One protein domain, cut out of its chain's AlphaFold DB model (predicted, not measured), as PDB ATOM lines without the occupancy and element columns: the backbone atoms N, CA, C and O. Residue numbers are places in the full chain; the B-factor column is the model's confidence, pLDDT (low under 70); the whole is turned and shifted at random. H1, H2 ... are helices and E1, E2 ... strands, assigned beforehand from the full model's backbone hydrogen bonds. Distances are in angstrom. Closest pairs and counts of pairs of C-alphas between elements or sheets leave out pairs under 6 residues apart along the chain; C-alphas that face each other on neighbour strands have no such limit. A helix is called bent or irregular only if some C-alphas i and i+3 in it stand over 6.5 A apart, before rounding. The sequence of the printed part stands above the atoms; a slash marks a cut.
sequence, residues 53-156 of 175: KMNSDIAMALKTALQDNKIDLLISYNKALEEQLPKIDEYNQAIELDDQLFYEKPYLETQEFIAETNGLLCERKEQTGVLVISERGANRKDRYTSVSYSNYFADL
ATOM      1  N   LYS A  53      53.743 -13.106  57.908       94.56
ATOM      2  CA  LYS A  53      53.032 -13.944  58.882       94.56
ATOM      3  C   LYS A  53      51.705 -13.311  59.289       94.56
ATOM      4  O   LYS A  53      50.688 -13.988  59.228       94.56
ATOM      5  N   MET A  54      51.715 -12.017  59.616       96.12
ATOM      6  CA  MET A  54      50.501 -11.272  59.956       96.12
ATOM      7  C   MET A  54      49.489 -11.305  58.805       96.12
ATOM      8  O   MET A  54      48.327 -11.609  59.031       96.12
ATOM      9  N   ASN A  55      49.929 -11.093  57.562       95.88
ATOM     10  CA  ASN A  55      49.055 -11.184  56.388       95.88
ATOM     11  C   ASN A  55      48.445 -12.577  56.201       95.88
ATOM     12  O   ASN A  55      47.274 -12.690  55.848       95.88
ATOM     13  N   SER A  56      49.217 -13.636  56.451       96.81
ATOM     14  CA  SER A  56      48.694 -15.004  56.425       96.81
ATOM     15  C   SER A  56      47.642 -15.236  57.506       96.81
ATOM     16  O   SER A  56      46.653 -15.914  57.243       96.81
ATOM     17  N   ASP A  57      47.847 -14.696  58.706       96.88
ATOM     18  CA  ASP A  57      46.901 -14.839  59.816       96.88
ATOM     19  C   ASP A  57      45.610 -14.067  59.539       96.88
ATOM     20  O   ASP A  57      44.526 -14.618  59.692       96.88
ATOM     21  N   ILE A  58      45.723 -12.840  59.024       97.62
ATOM     22  CA  ILE A  58      44.590 -12.015  58.590       97.62
ATOM     23  C   ILE A  58      43.781 -12.716  57.494       97.62
ATOM     24  O   ILE A  58      42.554 -12.743  57.554       97.62
ATOM     25  N   ALA A  59      44.447 -13.315  56.502       97.00
ATOM     26  CA  ALA A  59      43.766 -14.053  55.439       97.00
ATOM     27  C   ALA A  59      42.965 -15.243  55.995       97.00
ATOM     28  O   ALA A  59      41.832 -15.492  55.580       97.00
ATOM     29  N   MET A  60      43.535 -15.964  56.965       96.56
ATOM     30  CA  MET A  60      42.851 -17.065  57.643       96.56
ATOM     31  C   MET A  60      41.701 -16.587  58.532       96.56
ATOM     32  O   MET A  60      40.656 -17.238  58.557       96.56
ATOM     33  N   ALA A  61      41.868 -15.458  59.223       96.88
ATOM     34  CA  ALA A  61      40.830 -14.845  60.045       96.88
ATOM     35  C   ALA A  61      39.630 -14.425  59.188       96.88
ATOM     36  O   ALA A  61      38.519 -14.874  59.454       96.88
ATOM     37  N   LEU A  62      39.860 -13.696  58.088       97.19
ATOM     38  CA  LEU A  62      38.788 -13.310  57.167       97.19
ATOM     39  C   LEU A  62      38.081 -14.538  56.577       97.19
ATOM     40  O   LEU A  62      36.854 -14.577  56.518       97.19
ATOM     41  N   LYS A  63      38.836 -15.563  56.159       95.75
ATOM     42  CA  LYS A  63      38.245 -16.812  55.662       95.75
ATOM     43  C   LYS A  63      37.325 -17.440  56.710       95.75
ATOM     44  O   LYS A  63      36.217 -17.843  56.372       95.75
ATOM     45  N   THR A  64      37.781 -17.522  57.956       96.62
ATOM     46  CA  THR A  64      37.005 -18.100  59.062       96.62
ATOM     47  C   THR A  64      35.754 -17.267  59.332       96.62
ATOM     48  O   THR A  64      34.665 -17.821  59.390       96.62
ATOM     49  N   ALA A  65      35.875 -15.936  59.371       96.88
ATOM     50  CA  ALA A  65      34.747 -15.026  59.551       96.88
ATOM     51  C   ALA A  65      33.668 -15.195  58.466       96.88
ATOM     52  O   ALA A  65      32.478 -15.194  58.776       96.88
ATOM     53  N   LEU A  66      34.069 -15.405  57.208       95.56
ATOM     54  CA  LEU A  66      33.139 -15.700  56.113       95.56
ATOM     55  C   LEU A  66      32.502 -17.095  56.241       95.56
ATOM     56  O   LEU A  66      31.318 -17.250  55.967       95.56
ATOM     57  N   GLN A  67      33.261 -18.116  56.652       95.75
ATOM     58  CA  GLN A  67      32.744 -19.484  56.816       95.75
ATOM     59  C   GLN A  67      31.772 -19.613  57.993       95.75
ATOM     60  O   GLN A  67      30.785 -20.343  57.899       95.75
ATOM     61  N   ASP A  68      32.039 -18.883  59.071       95.94
ATOM     62  CA  ASP A  68      31.244 -18.890  60.295       95.94
ATOM     63  C   ASP A  68      30.045 -17.926  60.226       95.94
ATOM     64  O   ASP A  68      29.288 -17.823  61.187       95.94
ATOM     65  N   ASN A  69      29.841 -17.237  59.094       93.75
ATOM     66  CA  ASN A  69      28.817 -16.198  58.901       93.75
ATOM     67  C   ASN A  69      28.918 -15.056  59.930       93.75
ATOM     68  O   ASN A  69      27.913 -14.516  60.382       93.75
ATOM     69  N   LYS A  70      30.144 -14.672  60.304       94.00
ATOM     70  CA  LYS A  70      30.388 -13.434  61.063       94.00
ATOM     71  C   LYS A  70      30.256 -12.185  60.185       94.00
ATOM     72  O   LYS A  70      30.026 -11.098  60.706       94.00
ATOM     73  N   ILE A  71      30.426 -12.335  58.869       93.88
ATOM     74  CA  ILE A  71      30.234 -11.276  57.874       93.88
ATOM     75  C   ILE A  71      29.146 -11.715  56.897       93.88
ATOM     76  O   ILE A  71      29.340 -12.678  56.155       93.88
ATOM     77  N   ASP A  72      28.059 -10.950  56.841       93.50
ATOM     78  CA  ASP A  72      27.045 -11.070  55.798       93.50
ATOM     79  C   ASP A  72      27.341 -10.080  54.667       93.50
ATOM     80  O   ASP A  72      27.355  -8.862  54.858       93.50
ATOM     81  N   LEU A  73      27.591 -10.608  53.469       95.06
ATOM     82  CA  LEU A  73      27.750  -9.790  52.268       95.06
ATOM     83  C   LEU A  73      26.383  -9.386  51.709       95.06
ATOM     84  O   LEU A  73      25.402 -10.124  51.824       95.06
ATOM     85  N   LEU A  74      26.331  -8.224  51.051       96.50
ATOM     86  CA  LEU A  74      25.127  -7.793  50.345       96.50
ATOM     87  C   LEU A  74      24.734  -8.813  49.267       96.50
ATOM     88  O   LEU A  74      25.574  -9.481  48.658       96.50
ATOM     89  N   ILE A  75      23.428  -8.903  49.014       95.69
ATOM     90  CA  ILE A  75      22.887  -9.690  47.905       95.69
ATOM     91  C   ILE A  75      23.481  -9.237  46.562       95.69
ATOM     92  O   ILE A  75      24.015  -8.136  46.433       95.69
ATOM     93  N   SER A  76      23.353 -10.075  45.532       95.94
ATOM     94  CA  SER A  76      23.815  -9.706  44.194       95.94
ATOM     95  C   SER A  76      23.127  -8.433  43.696       95.94
ATOM     96  O   SER A  76      21.949  -8.198  43.969       95.94
ATOM     97  N   TYR A  77      23.854  -7.647  42.905       96.69
ATOM     98  CA  TYR A  77      23.352  -6.417  42.304       96.69
ATOM     99  C   TYR A  77      22.057  -6.635  41.513       96.69
ATOM    100  O   TYR A  77      21.097  -5.904  41.712       96.69
ATOM    101  N   ASN A  78      21.974  -7.702  40.710       96.69
ATOM    102  CA  ASN A  78      20.753  -8.034  39.966       96.69
ATOM    103  C   ASN A  78      19.551  -8.245  40.899       96.69
ATOM    104  O   ASN A  78      18.470  -7.726  40.649       96.69
ATOM    105  N   LYS A  79      19.748  -8.958  42.014       97.06
ATOM    106  CA  LYS A  79      18.682  -9.164  43.000       97.06
ATOM    107  C   LYS A  79      18.326  -7.861  43.718       97.06
ATOM    108  O   LYS A  79      17.163  -7.627  44.027       97.06
ATOM    109  N   ALA A  80      19.308  -7.001  43.975       96.88
ATOM    110  CA  ALA A  80      19.070  -5.682  44.546       96.88
ATOM    111  C   ALA A  80      18.254  -4.784  43.606       96.88
ATOM    112  O   ALA A  80      17.295  -4.174  44.068       96.88
ATOM    113  N   LEU A  81      18.578  -4.761  42.310       96.50
ATOM    114  CA  LEU A  81      17.822  -4.045  41.278       96.50
ATOM    115  C   LEU A  81      16.366  -4.500  41.189       96.50
ATOM    116  O   LEU A  81      15.483  -3.680  40.971       96.50
ATOM    117  N   GLU A  82      16.109  -5.793  41.361       96.44
ATOM    118  CA  GLU A  82      14.756  -6.345  41.268       96.44
ATOM    119  C   GLU A  82      13.954  -6.169  42.566       96.44
ATOM    120  O   GLU A  82      12.760  -5.872  42.527       96.44
ATOM    121  N   GLU A  83      14.587  -6.360  43.729       96.62
ATOM    122  CA  GLU A  83      13.870  -6.530  44.996       96.62
ATOM    123  C   GLU A  83      14.108  -5.429  46.033       96.62
ATOM    124  O   GLU A  83      13.282  -5.286  46.936       96.62
ATOM    125  N   GLN A  84      15.236  -4.714  45.997       95.81
ATOM    126  CA  GLN A  84      15.631  -3.783  47.067       95.81
ATOM    127  C   GLN A  84      15.583  -2.327  46.620       95.81
ATOM    128  O   GLN A  84      14.877  -1.533  47.232       95.81
ATOM    129  N   LEU A  85      16.286  -1.988  45.542       96.50
ATOM    130  CA  LEU A  85      16.377  -0.623  45.028       96.50
ATOM    131  C   LEU A  85      15.008  -0.035  44.642       96.50
ATOM    132  O   LEU A  85      14.740   1.096  45.042       96.50
ATOM    133  N   PRO A  86      14.068  -0.789  44.026       96.75
ATOM    134  CA  PRO A  86      12.733  -0.268  43.725       96.75
ATOM    135  C   PRO A  86      11.890   0.078  44.958       96.75
ATOM    136  O   PRO A  86      10.834   0.688  44.817       96.75
ATOM    137  N   LYS A  87      12.308  -0.322  46.166       96.75
ATOM    138  CA  LYS A  87      11.631   0.041  47.421       96.75
ATOM    139  C   LYS A  87      12.102   1.385  47.986       96.75
ATOM    140  O   LYS A  87      11.561   1.815  48.999       96.75
ATOM    141  N   ILE A  88      13.116   2.006  47.386       96.12
ATOM    142  CA  ILE A  88      13.679   3.287  47.818       96.12
ATOM    143  C   ILE A  88      13.080   4.377  46.926       96.12
ATOM    144  O   ILE A  88      13.363   4.435  45.728       96.12
ATOM    145  N   ASP A  89      12.237   5.235  47.497       96.25
ATOM    146  CA  ASP A  89      11.529   6.271  46.739       96.25
ATOM    147  C   ASP A  89      12.505   7.250  46.075       96.25
ATOM    148  O   ASP A  89      12.332   7.596  44.908       96.25
ATOM    149  N   GLU A  90      13.574   7.627  46.777       96.06
ATOM    150  CA  GLU A  90      14.621   8.518  46.278       96.06
ATOM    151  C   GLU A  90      15.369   7.928  45.077       96.06
ATOM    152  O   GLU A  90      15.708   8.657  44.151       96.06
ATOM    153  N   TYR A  91      15.582   6.608  45.049       96.06
ATOM    154  CA  TYR A  91      16.203   5.923  43.912       96.06
ATOM    155  C   TYR A  91      15.286   5.928  42.681       96.06
ATOM    156  O   TYR A  91      15.730   6.168  41.558       96.06
ATOM    157  N   ASN A  92      13.985   5.703  42.888       95.00
ATOM    158  CA  ASN A  92      12.994   5.695  41.810       95.00
ATOM    159  C   ASN A  92      12.731   7.093  41.231       95.00
ATOM    160  O   ASN A  92      12.385   7.224  40.057       95.00
ATOM    161  N   GLN A  93      12.834   8.126  42.068       95.69
ATOM    162  CA  GLN A  93      12.595   9.522  41.696       95.69
ATOM    163  C   GLN A  93      13.865  10.255  41.253       95.69
ATOM    164  O   GLN A  93      13.774  11.402  40.812       95.69
ATOM    165  N   ALA A  94      15.029   9.611  41.367       93.75
ATOM    166  CA  ALA A  94      16.304  10.157  40.939       93.75
ATOM    167  C   ALA A  94      16.248  10.597  39.469       93.75
ATOM    168  O   ALA A  94      15.854   9.844  38.577       93.75
ATOM    169  N   ILE A  95      16.635  11.850  39.235       91.06
ATOM    170  CA  ILE A  95      16.656  12.458  37.901       91.06
ATOM    171  C   ILE A  95      18.043  12.286  37.281       91.06
ATOM    172  O   ILE A  95      18.165  12.061  36.075       91.06
ATOM    173  N   GLU A  96      19.086  12.392  38.104       93.25
ATOM    174  CA  GLU A  96      20.470  12.235  37.685       93.25
ATOM    175  C   GLU A  96      20.927  10.785  37.856       93.25
ATOM    176  O   GLU A  96      20.574  10.098  38.816       93.25
ATOM    177  N   LEU A  97      21.749  10.312  36.919       90.94
ATOM    178  CA  LEU A  97      22.302   8.959  36.976       90.94
ATOM    179  C   LEU A  97      23.174   8.758  38.222       90.94
ATOM    180  O   LEU A  97      23.185   7.670  38.792       90.94
ATOM    181  N   ASP A  98      23.881   9.803  38.653       93.38
ATOM    182  CA  ASP A  98      24.756   9.743  39.823       93.38
ATOM    183  C   ASP A  98      23.964   9.499  41.118       93.38
ATOM    184  O   ASP A  98      24.441   8.779  42.000       93.38
ATOM    185  N   ASP A  99      22.729  10.004  41.199       93.19
ATOM    186  CA  ASP A  99      21.830   9.756  42.328       93.19
ATOM    187  C   ASP A  99      21.393   8.287  42.376       93.19
ATOM    188  O   ASP A  99      21.370   7.683  43.446       93.19
ATOM    189  N   GLN A 100      21.100   7.670  41.226       94.25
ATOM    190  CA  GLN A 100      20.803   6.233  41.165       94.25
ATOM    191  C   GLN A 100      22.037   5.401  41.513       94.25
ATOM    192  O   GLN A 100      21.978   4.500  42.357       94.25
ATOM    193  N   LEU A 101      23.179   5.758  40.922       95.94
ATOM    194  CA  LEU A 101      24.448   5.079  41.133       95.94
ATOM    195  C   LEU A 101      24.859   5.092  42.607       95.94
ATOM    196  O   LEU A 101      25.437   4.116  43.082       95.94
ATOM    197  N   PHE A 102      24.540   6.150  43.356       95.75
ATOM    198  CA  PHE A 102      24.784   6.213  44.796       95.75
ATOM    199  C   PHE A 102      24.172   5.019  45.550       95.75
ATOM    200  O   PHE A 102      24.851   4.415  46.385       95.75
ATOM    201  N   TYR A 103      22.933   4.635  45.226       96.69
ATOM    202  CA  TYR A 103      22.249   3.499  45.857       96.69
ATOM    203  C   TYR A 103      22.691   2.142  45.297       96.69
ATOM    204  O   TYR A 103      22.690   1.144  46.018       96.69
ATOM    205  N   GLU A 104      23.092   2.089  44.027       97.31
ATOM    206  CA  GLU A 104      23.588   0.867  43.377       97.31
ATOM    207  C   GLU A 104      24.998   0.490  43.843       97.31
ATOM    208  O   GLU A 104      25.335  -0.691  43.985       97.31
ATOM    209  N   LYS A 105      25.826   1.502  44.114       97.12
ATOM    210  CA  LYS A 105      27.257   1.368  44.384       97.12
ATOM    211  C   LYS A 105      27.602   0.353  45.478       97.12
ATOM    212  O   LYS A 105      28.505  -0.440  45.229       97.12
ATOM    213  N   PRO A 106      26.928   0.281  46.643       96.88
ATOM    214  CA  PRO A 106      27.243  -0.728  47.658       96.88
ATOM    215  C   PRO A 106      27.174  -2.169  47.130       96.88
ATOM    216  O   PRO A 106      28.030  -2.997  47.451       96.88
ATOM    217  N   TYR A 107      26.187  -2.468  46.283       97.75
ATOM    218  CA  TYR A 107      26.008  -3.797  45.701       97.75
ATOM    219  C   TYR A 107      27.059  -4.089  44.629       97.75
ATOM    220  O   TYR A 107      27.628  -5.181  44.620       97.75
ATOM    221  N   LEU A 108      27.360  -3.108  43.773       96.94
ATOM    222  CA  LEU A 108      28.427  -3.213  42.772       96.94
ATOM    223  C   LEU A 108      29.791  -3.433  43.436       96.94
ATOM    224  O   LEU A 108      30.501  -4.370  43.090       96.94
ATOM    225  N   GLU A 109      30.134  -2.639  44.452       96.75
ATOM    226  CA  GLU A 109      31.398  -2.780  45.184       96.75
ATOM    227  C   GLU A 109      31.494  -4.129  45.913       96.75
ATOM    228  O   GLU A 109      32.572  -4.722  45.968       96.75
ATOM    229  N   THR A 110      30.375  -4.659  46.421       97.06
ATOM    230  CA  THR A 110      30.336  -6.004  47.019       97.06
ATOM    231  C   THR A 110      30.589  -7.090  45.972       97.06
ATOM    232  O   THR A 110      31.348  -8.026  46.225       97.06
ATOM    233  N   GLN A 111      29.997  -6.973  44.779       96.81
ATOM    234  CA  GLN A 111      30.255  -7.907  43.682       96.81
ATOM    235  C   GLN A 111      31.712  -7.863  43.223       96.81
ATOM    236  O   GLN A 111      32.329  -8.918  43.066       96.81
ATOM    237  N   GLU A 112      32.272  -6.664  43.070       96.31
ATOM    238  CA  GLU A 112      33.676  -6.483  42.712       96.31
ATOM    239  C   GLU A 112      34.603  -7.023  43.802       96.31
ATOM    240  O   GLU A 112      35.581  -7.691  43.483       96.31
ATOM    241  N   PHE A 113      34.281  -6.844  45.086       97.00
ATOM    242  CA  PHE A 113      35.025  -7.472  46.183       97.00
ATOM    243  C   PHE A 113      35.035  -9.006  46.074       97.00
ATOM    244  O   PHE A 113      36.093  -9.625  46.224       97.00
ATOM    245  N   ILE A 114      33.886  -9.628  45.791       96.25
ATOM    246  CA  ILE A 114      33.783 -11.086  45.621       96.25
ATOM    247  C   ILE A 114      34.605 -11.543  44.411       96.25
ATOM    248  O   ILE A 114      35.375 -12.501  44.508       96.25
ATOM    249  N   ALA A 115      34.459 -10.864  43.271       95.31
ATOM    250  CA  ALA A 115      35.183 -11.183  42.044       95.31
ATOM    251  C   ALA A 115      36.701 -11.024  42.223       95.31
ATOM    252  O   ALA A 115      37.465 -11.921  41.858       95.31
ATOM    253  N   GLU A 116      37.126  -9.921  42.841       95.94
ATOM    254  CA  GLU A 116      38.518  -9.628  43.166       95.94
ATOM    255  C   GLU A 116      39.100 -10.718  44.065       95.94
ATOM    256  O   GLU A 116      40.109 -11.321  43.705       95.94
ATOM    257  N   THR A 117      38.420 -11.039  45.172       95.75
ATOM    258  CA  THR A 117      38.855 -12.052  46.148       95.75
ATOM    259  C   THR A 117      38.976 -13.439  45.515       95.75
ATOM    260  O   THR A 117      39.977 -14.126  45.724       95.75
ATOM    261  N   ASN A 118      38.008 -13.840  44.687       94.94
ATOM    262  CA  ASN A 118      38.047 -15.115  43.961       94.94
ATOM    263  C   ASN A 118      39.173 -15.177  42.916       94.94
ATOM    264  O   ASN A 118      39.641 -16.262  42.568       94.94
ATOM    265  N   GLY A 119      39.596 -14.026  42.392       95.25
ATOM    266  CA  GLY A 119      40.674 -13.918  41.414       95.25
ATOM    267  C   GLY A 119      42.084 -13.985  42.007       95.25
ATOM    268  O   GLY A 119      43.050 -14.038  41.236       95.25
ATOM    269  N   LEU A 120      42.226 -13.966  43.337       96.69
ATOM    270  CA  LEU A 120      43.524 -13.967  44.013       96.69
ATOM    271  C   LEU A 120      44.195 -15.341  43.985       96.69
ATOM    272  O   LEU A 120      43.561 -16.394  44.031       96.69
ATOM    273  N   LEU A 121      45.524 -15.317  43.948       96.31
ATOM    274  CA  LEU A 121      46.364 -16.495  44.093       96.31
ATOM    275  C   LEU A 121      46.724 -16.677  45.563       96.31
ATOM    276  O   LEU A 121      47.090 -15.720  46.245       96.31
ATOM    277  N   CYS A 122      46.659 -17.919  46.032       94.94
ATOM    278  CA  CYS A 122      47.070 -18.298  47.374       94.94
ATOM    279  C   CYS A 122      48.200 -19.322  47.286       94.94
ATOM    280  O   CYS A 122      47.981 -20.478  46.922       94.94
ATOM    281  N   GLU A 123      49.408 -18.907  47.657       95.50
ATOM    282  CA  GLU A 123      50.577 -19.782  47.727       95.50
ATOM    283  C   GLU A 123      50.916 -20.104  49.178       95.50
ATOM    284  O   GLU A 123      51.077 -19.206  50.002       95.50
ATOM    285  N   ARG A 124      51.114 -21.384  49.495       95.00
ATOM    286  CA  ARG A 124      51.654 -21.792  50.793       95.00
ATOM    287  C   ARG A 124      53.165 -21.948  50.689       95.00
ATOM    288  O   ARG A 124      53.644 -22.794  49.939       95.00
ATOM    289  N   LYS A 125      53.928 -21.165  51.452       93.44
ATOM    290  CA  LYS A 125      55.391 -21.304  51.496       93.44
ATOM    291  C   LYS A 125      55.767 -22.615  52.184       93.44
ATOM    292  O   LYS A 125      55.405 -22.831  53.336       93.44
ATOM    293  N   GLU A 126      56.515 -23.471  51.492       90.81
ATOM    294  CA  GLU A 126      56.826 -24.836  51.946       90.81
ATOM    295  C   GLU A 126      57.552 -24.878  53.297       90.81
ATOM    296  O   GLU A 126      57.257 -25.728  54.130       90.81
ATOM    297  N   GLN A 127      58.466 -23.938  53.540       88.31
ATOM    298  CA  GLN A 127      59.301 -23.933  54.746       88.31
ATOM    299  C   GLN A 127      58.577 -23.407  55.989       88.31
ATOM    300  O   GLN A 127      58.788 -23.909  57.087       88.31
ATOM    301  N   THR A 128      57.747 -22.374  55.835       90.50
ATOM    302  CA  THR A 128      57.119 -21.666  56.965       90.50
ATOM    303  C   THR A 128      55.639 -21.995  57.126       90.50
ATOM    304  O   THR A 128      55.040 -21.662  58.143       90.50
ATOM    305  N   GLY A 129      55.020 -22.608  56.113       91.31
ATOM    306  CA  GLY A 129      53.585 -22.867  56.055       91.31
ATOM    307  C   GLY A 129      52.715 -21.617  55.883       91.31
ATOM    308  O   GLY A 129      51.496 -21.769  55.816       91.31
ATOM    309  N   VAL A 130      53.319 -20.426  55.801       95.06
ATOM    310  CA  VAL A 130      52.655 -19.120  55.662       95.06
ATOM    311  C   VAL A 130      51.965 -19.026  54.305       95.06
ATOM    312  O   VAL A 130      52.549 -19.389  53.279       95.06
ATOM    313  N   LEU A 131      50.732 -18.526  54.308       95.19
ATOM    314  CA  LEU A 131      49.971 -18.230  53.102       95.19
ATOM    315  C   LEU A 131      50.342 -16.844  52.578       95.19
ATOM    316  O   LEU A 131      50.330 -15.857  53.310       95.19
ATOM    317  N   VAL A 132      50.658 -16.772  51.292       95.75
ATOM    318  CA  VAL A 132      50.909 -15.528  50.576       95.75
ATOM    319  C   VAL A 132      49.787 -15.330  49.576       95.75
ATOM    320  O   VAL A 132      49.595 -16.151  48.679       95.75
ATOM    321  N   ILE A 133      49.049 -14.236  49.761       95.62
ATOM    322  CA  ILE A 133      47.953 -13.831  48.886       95.62
ATOM    323  C   ILE A 133      48.457 -12.763  47.917       95.62
ATOM    324  O   ILE A 133      48.953 -11.704  48.329       95.62
ATOM    325  N   SER A 134      48.333 -13.034  46.623       95.44
ATOM    326  CA  SER A 134      48.810 -12.147  45.566       95.44
ATOM    327  C   SER A 134      47.827 -12.029  44.412       95.44
ATOM    328  O   SER A 134      47.011 -12.907  44.145       95.44
ATOM    329  N   GLU A 135      47.941 -10.918  43.708       95.81
ATOM    330  CA  GLU A 135      47.184 -10.578  42.523       95.81
ATOM    331  C   GLU A 135      47.543 -11.515  41.360       95.81
ATOM    332  O   GLU A 135      48.694 -11.935  41.204       95.81
ATOM    333  N   ARG A 136      46.565 -11.822  40.502       92.94
ATOM    334  CA  ARG A 136      46.810 -12.538  39.246       92.94
ATOM    335  C   ARG A 136      47.027 -11.542  38.108       92.94
ATOM    336  O   ARG A 136      46.119 -10.798  37.746       92.94
ATOM    337  N   GLY A 137      48.207 -11.568  37.490       90.56
ATOM    338  CA  GLY A 137      48.519 -10.701  36.350       90.56
ATOM    339  C   GLY A 137      48.495  -9.218  36.733       90.56
ATOM    340  O   GLY A 137      49.242  -8.805  37.613       90.56
ATOM    341  N   ALA A 138      47.651  -8.430  36.063       88.06
ATOM    342  CA  ALA A 138      47.499  -6.988  36.298       88.06
ATOM    343  C   ALA A 138      46.304  -6.629  37.206       88.06
ATOM    344  O   ALA A 138      45.948  -5.454  37.311       88.06
ATOM    345  N   ASN A 139      45.669  -7.625  37.836       92.00
ATOM    346  CA  ASN A 139      44.562  -7.397  38.761       92.00
ATOM    347  C   ASN A 139      45.034  -6.665  40.027       92.00
ATOM    348  O   ASN A 139      46.230  -6.589  40.311       92.00
ATOM    349  N   ARG A 140      44.082  -6.135  40.797       92.31
ATOM    350  CA  ARG A 140      44.331  -5.511  42.101       92.31
ATOM    351  C   ARG A 140      43.761  -6.369  43.233       92.31
ATOM    352  O   ARG A 140      43.098  -7.369  42.975       92.31
ATOM    353  N   LYS A 141      44.083  -5.997  44.472       94.69
ATOM    354  CA  LYS A 141      43.568  -6.618  45.705       94.69
ATOM    355  C   LYS A 141      43.166  -5.583  46.759       94.69
ATOM    356  O   LYS A 141      43.246  -5.850  47.959       94.69
ATOM    357  N   ASP A 142      42.882  -4.354  46.345       95.19
ATOM    358  CA  ASP A 142      42.627  -3.243  47.258       95.19
ATOM    359  C   ASP A 142      41.329  -3.423  48.052       95.19
ATOM    360  O   ASP A 142      41.339  -3.169  49.259       95.19
ATOM    361  N   ARG A 143      40.262  -3.957  47.444       96.06
ATOM    362  CA  ARG A 143      39.016  -4.279  48.160       96.06
ATOM    363  C   ARG A 143      39.225  -5.428  49.131       96.06
ATOM    364  O   ARG A 143      38.847  -5.318  50.295       96.06
ATOM    365  N   TYR A 144      39.895  -6.492  48.688       97.06
ATOM    366  CA  TYR A 144      40.271  -7.612  49.546       97.06
ATOM    367  C   TYR A 144      41.091  -7.147  50.751       97.06
ATOM    368  O   TYR A 144      40.804  -7.508  51.894       97.06
ATOM    369  N   THR A 145      42.103  -6.314  50.510       95.69
ATOM    370  CA  THR A 145      42.971  -5.789  51.570       95.69
ATOM    371  C   THR A 145      42.171  -4.919  52.535       95.69
ATOM    372  O   THR A 145      42.309  -5.080  53.741       95.69
ATOM    373  N   SER A 146      41.286  -4.056  52.026       95.31
ATOM    374  CA  SER A 146      40.418  -3.212  52.851       95.31
ATOM    375  C   SER A 146      39.522  -4.037  53.783       95.31
ATOM    376  O   SER A 146      39.530  -3.828  54.998       95.31
ATOM    377  N   VAL A 147      38.802  -5.027  53.243       96.81
ATOM    378  CA  VAL A 147      37.882  -5.866  54.029       96.81
ATOM    379  C   VAL A 147      38.640  -6.764  55.005       96.81
ATOM    380  O   VAL A 147      38.268  -6.844  56.172       96.81
ATOM    381  N   SER A 148      39.728  -7.404  54.570       97.25
ATOM    382  CA  SER A 148      40.518  -8.290  55.438       97.25
ATOM    383  C   SER A 148      41.155  -7.544  56.612       97.25
ATOM    384  O   SER A 148      41.126  -8.030  57.742       97.25
ATOM    385  N   TYR A 149      41.666  -6.335  56.380       96.88
ATOM    386  CA  TYR A 149      42.210  -5.481  57.434       96.88
ATOM    387  C   TYR A 149      41.129  -4.919  58.356       96.88
ATOM    388  O   TYR A 149      41.352  -4.835  59.563       96.88
ATOM    389  N   SER A 150      39.954  -4.594  57.816       95.50
ATOM    390  CA  SER A 150      38.803  -4.175  58.623       95.50
ATOM    391  C   SER A 150      38.306  -5.310  59.521       95.50
ATOM    392  O   SER A 150      38.076  -5.081  60.704       95.50
ATOM    393  N   ASN A 151      38.223  -6.541  59.003       97.25
ATOM    394  CA  ASN A 151      37.893  -7.721  59.805       97.25
ATOM    395  C   ASN A 151      38.920  -7.938  60.920       97.25
ATOM    396  O   ASN A 151      38.548  -8.134  62.068       97.25
ATOM    397  N   TYR A 152      40.213  -7.847  60.604       96.69
ATOM    398  CA  TYR A 152      41.262  -7.967  61.616       96.69
ATOM    399  C   TYR A 152      41.133  -6.912  62.722       96.69
ATOM    400  O   TYR A 152      41.264  -7.229  63.900       96.69
ATOM    401  N   PHE A 153      40.855  -5.658  62.359       95.88
ATOM    402  CA  PHE A 153      40.600  -4.611  63.343       95.88
ATOM    403  C   PHE A 153      39.360  -4.917  64.202       95.88
ATOM    404  O   PHE A 153      39.410  -4.745  65.418       95.88
ATOM    405  N   ALA A 154      38.280  -5.415  63.594       95.25
ATOM    406  CA  ALA A 154      37.080  -5.827  64.317       95.25
ATOM    407  C   ALA A 154      37.359  -6.974  65.305       95.25
ATOM    408  O   ALA A 154      36.910  -6.899  66.444       95.25
ATOM    409  N   ASP A 155      38.160  -7.974  64.920       94.56
ATOM    410  CA  ASP A 155      38.572  -9.074  65.805       94.56
ATOM    411  C   ASP A 155      39.384  -8.562  67.012       94.56
ATOM    412  O   ASP A 155      39.205  -9.035  68.136       94.56
ATOM    413  N   LEU A 156      40.273  -7.580  66.808       94.38
ATOM    414  CA  LEU A 156      41.015  -6.948  67.908       94.38
ATOM    415  C   LEU A 156      40.081  -6.197  68.862       94.38
ATOM    416  O   LEU A 156      40.244  -6.287  70.078       94.38
TER     417      LEU A 156
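This is residues 53 to 156 of the 175 residues of an uncharacterized protein of Bacteroidetes bacterium ADurb.Bin302 (UniProt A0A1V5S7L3). A small two-stranded hairpin, E1 and E2, makes one end of an elongated model, and from it the long kinked helix H4 reaches away to a small helical head of H2 and H3 at the other end. Near the hairpin H1 and H5 cross at about a right angle and make a larger lobe, and residues 68 to 76 lead from H1 back to the head. The printed part has 104 residues, with five named helices and two named strands in the order H1 H2 H3 H4 E1 E2 H5; the sheet is antiparallel, and the class is mostly helix. The whole is loose, with a radius of gyration of the C-alphas of 17.1 A and spans of 59 by 31 by 20 A.

Begin at C-alpha 121, at (46.364, -16.495, 44.093), where E1 runs through residues 121 to 124; E2 returns through residues 131 to 134. Just before them is H4, residues 97 to 118, 29.6 A long, beginning at (22.302, 8.959, 36.976). It has a kink of 56 degrees near residue 104, and it is only just irregular, with C-alphas 103 and 106 6.8 A apart. Look earlier for H1, residues 53 to 67, 21.1 A long, then H2, residues 77 to 83, and H3, residues 89 to 93. H5, residues 142 to 156, runs 21.0 A to C-alpha 156 at (41.015, -6.948, 67.908).

E1 and E2 form a hairpin, antiparallel at 156 degrees; find N 121 and O 134 at 2.8 A and N 123 and O 132 at 2.9 A, within hydrogen-bond range. The closest C-alphas of H1 and E2 are those of Ser 56 and Leu 131, 4.8 A apart. H1 touches H5 at Leu 62 and Ser 148, their closest C-alphas, 5.6 A apart, about perpendicular at 86 degrees; H5 uses residues 148 to 152 alone. H4 is the hub. Its residues 112 to 117 touch H5, about perpendicular at 80 degrees, with the C-alphas of Phe 113 and Arg 143 closest, at 5.5 A. Its residues 104 to 111 touch H2 at a steep tilt of 52 degrees, opposite ways, with the C-alphas of Tyr 77 and Tyr 107 closest, at 5.0 A. Its residues 99 to 103 touch H3, with the C-alphas of Tyr 91 and Gln 100 closest, at 5.4 A. H1 and H4 are apart. Every O i to N i+4 pair is within hydrogen-bond range in H1, H2, H3 and H5, and 15 of 18 are in H4.

The two C-alphas farthest apart are those of Gln 93 and Gln 127, at 58.9 A. Residues 93 to 98 stand free. The printed part has no cut, and no link is long. The mean pLDDT of the printed part is 95.3, and no printed residue is under 70.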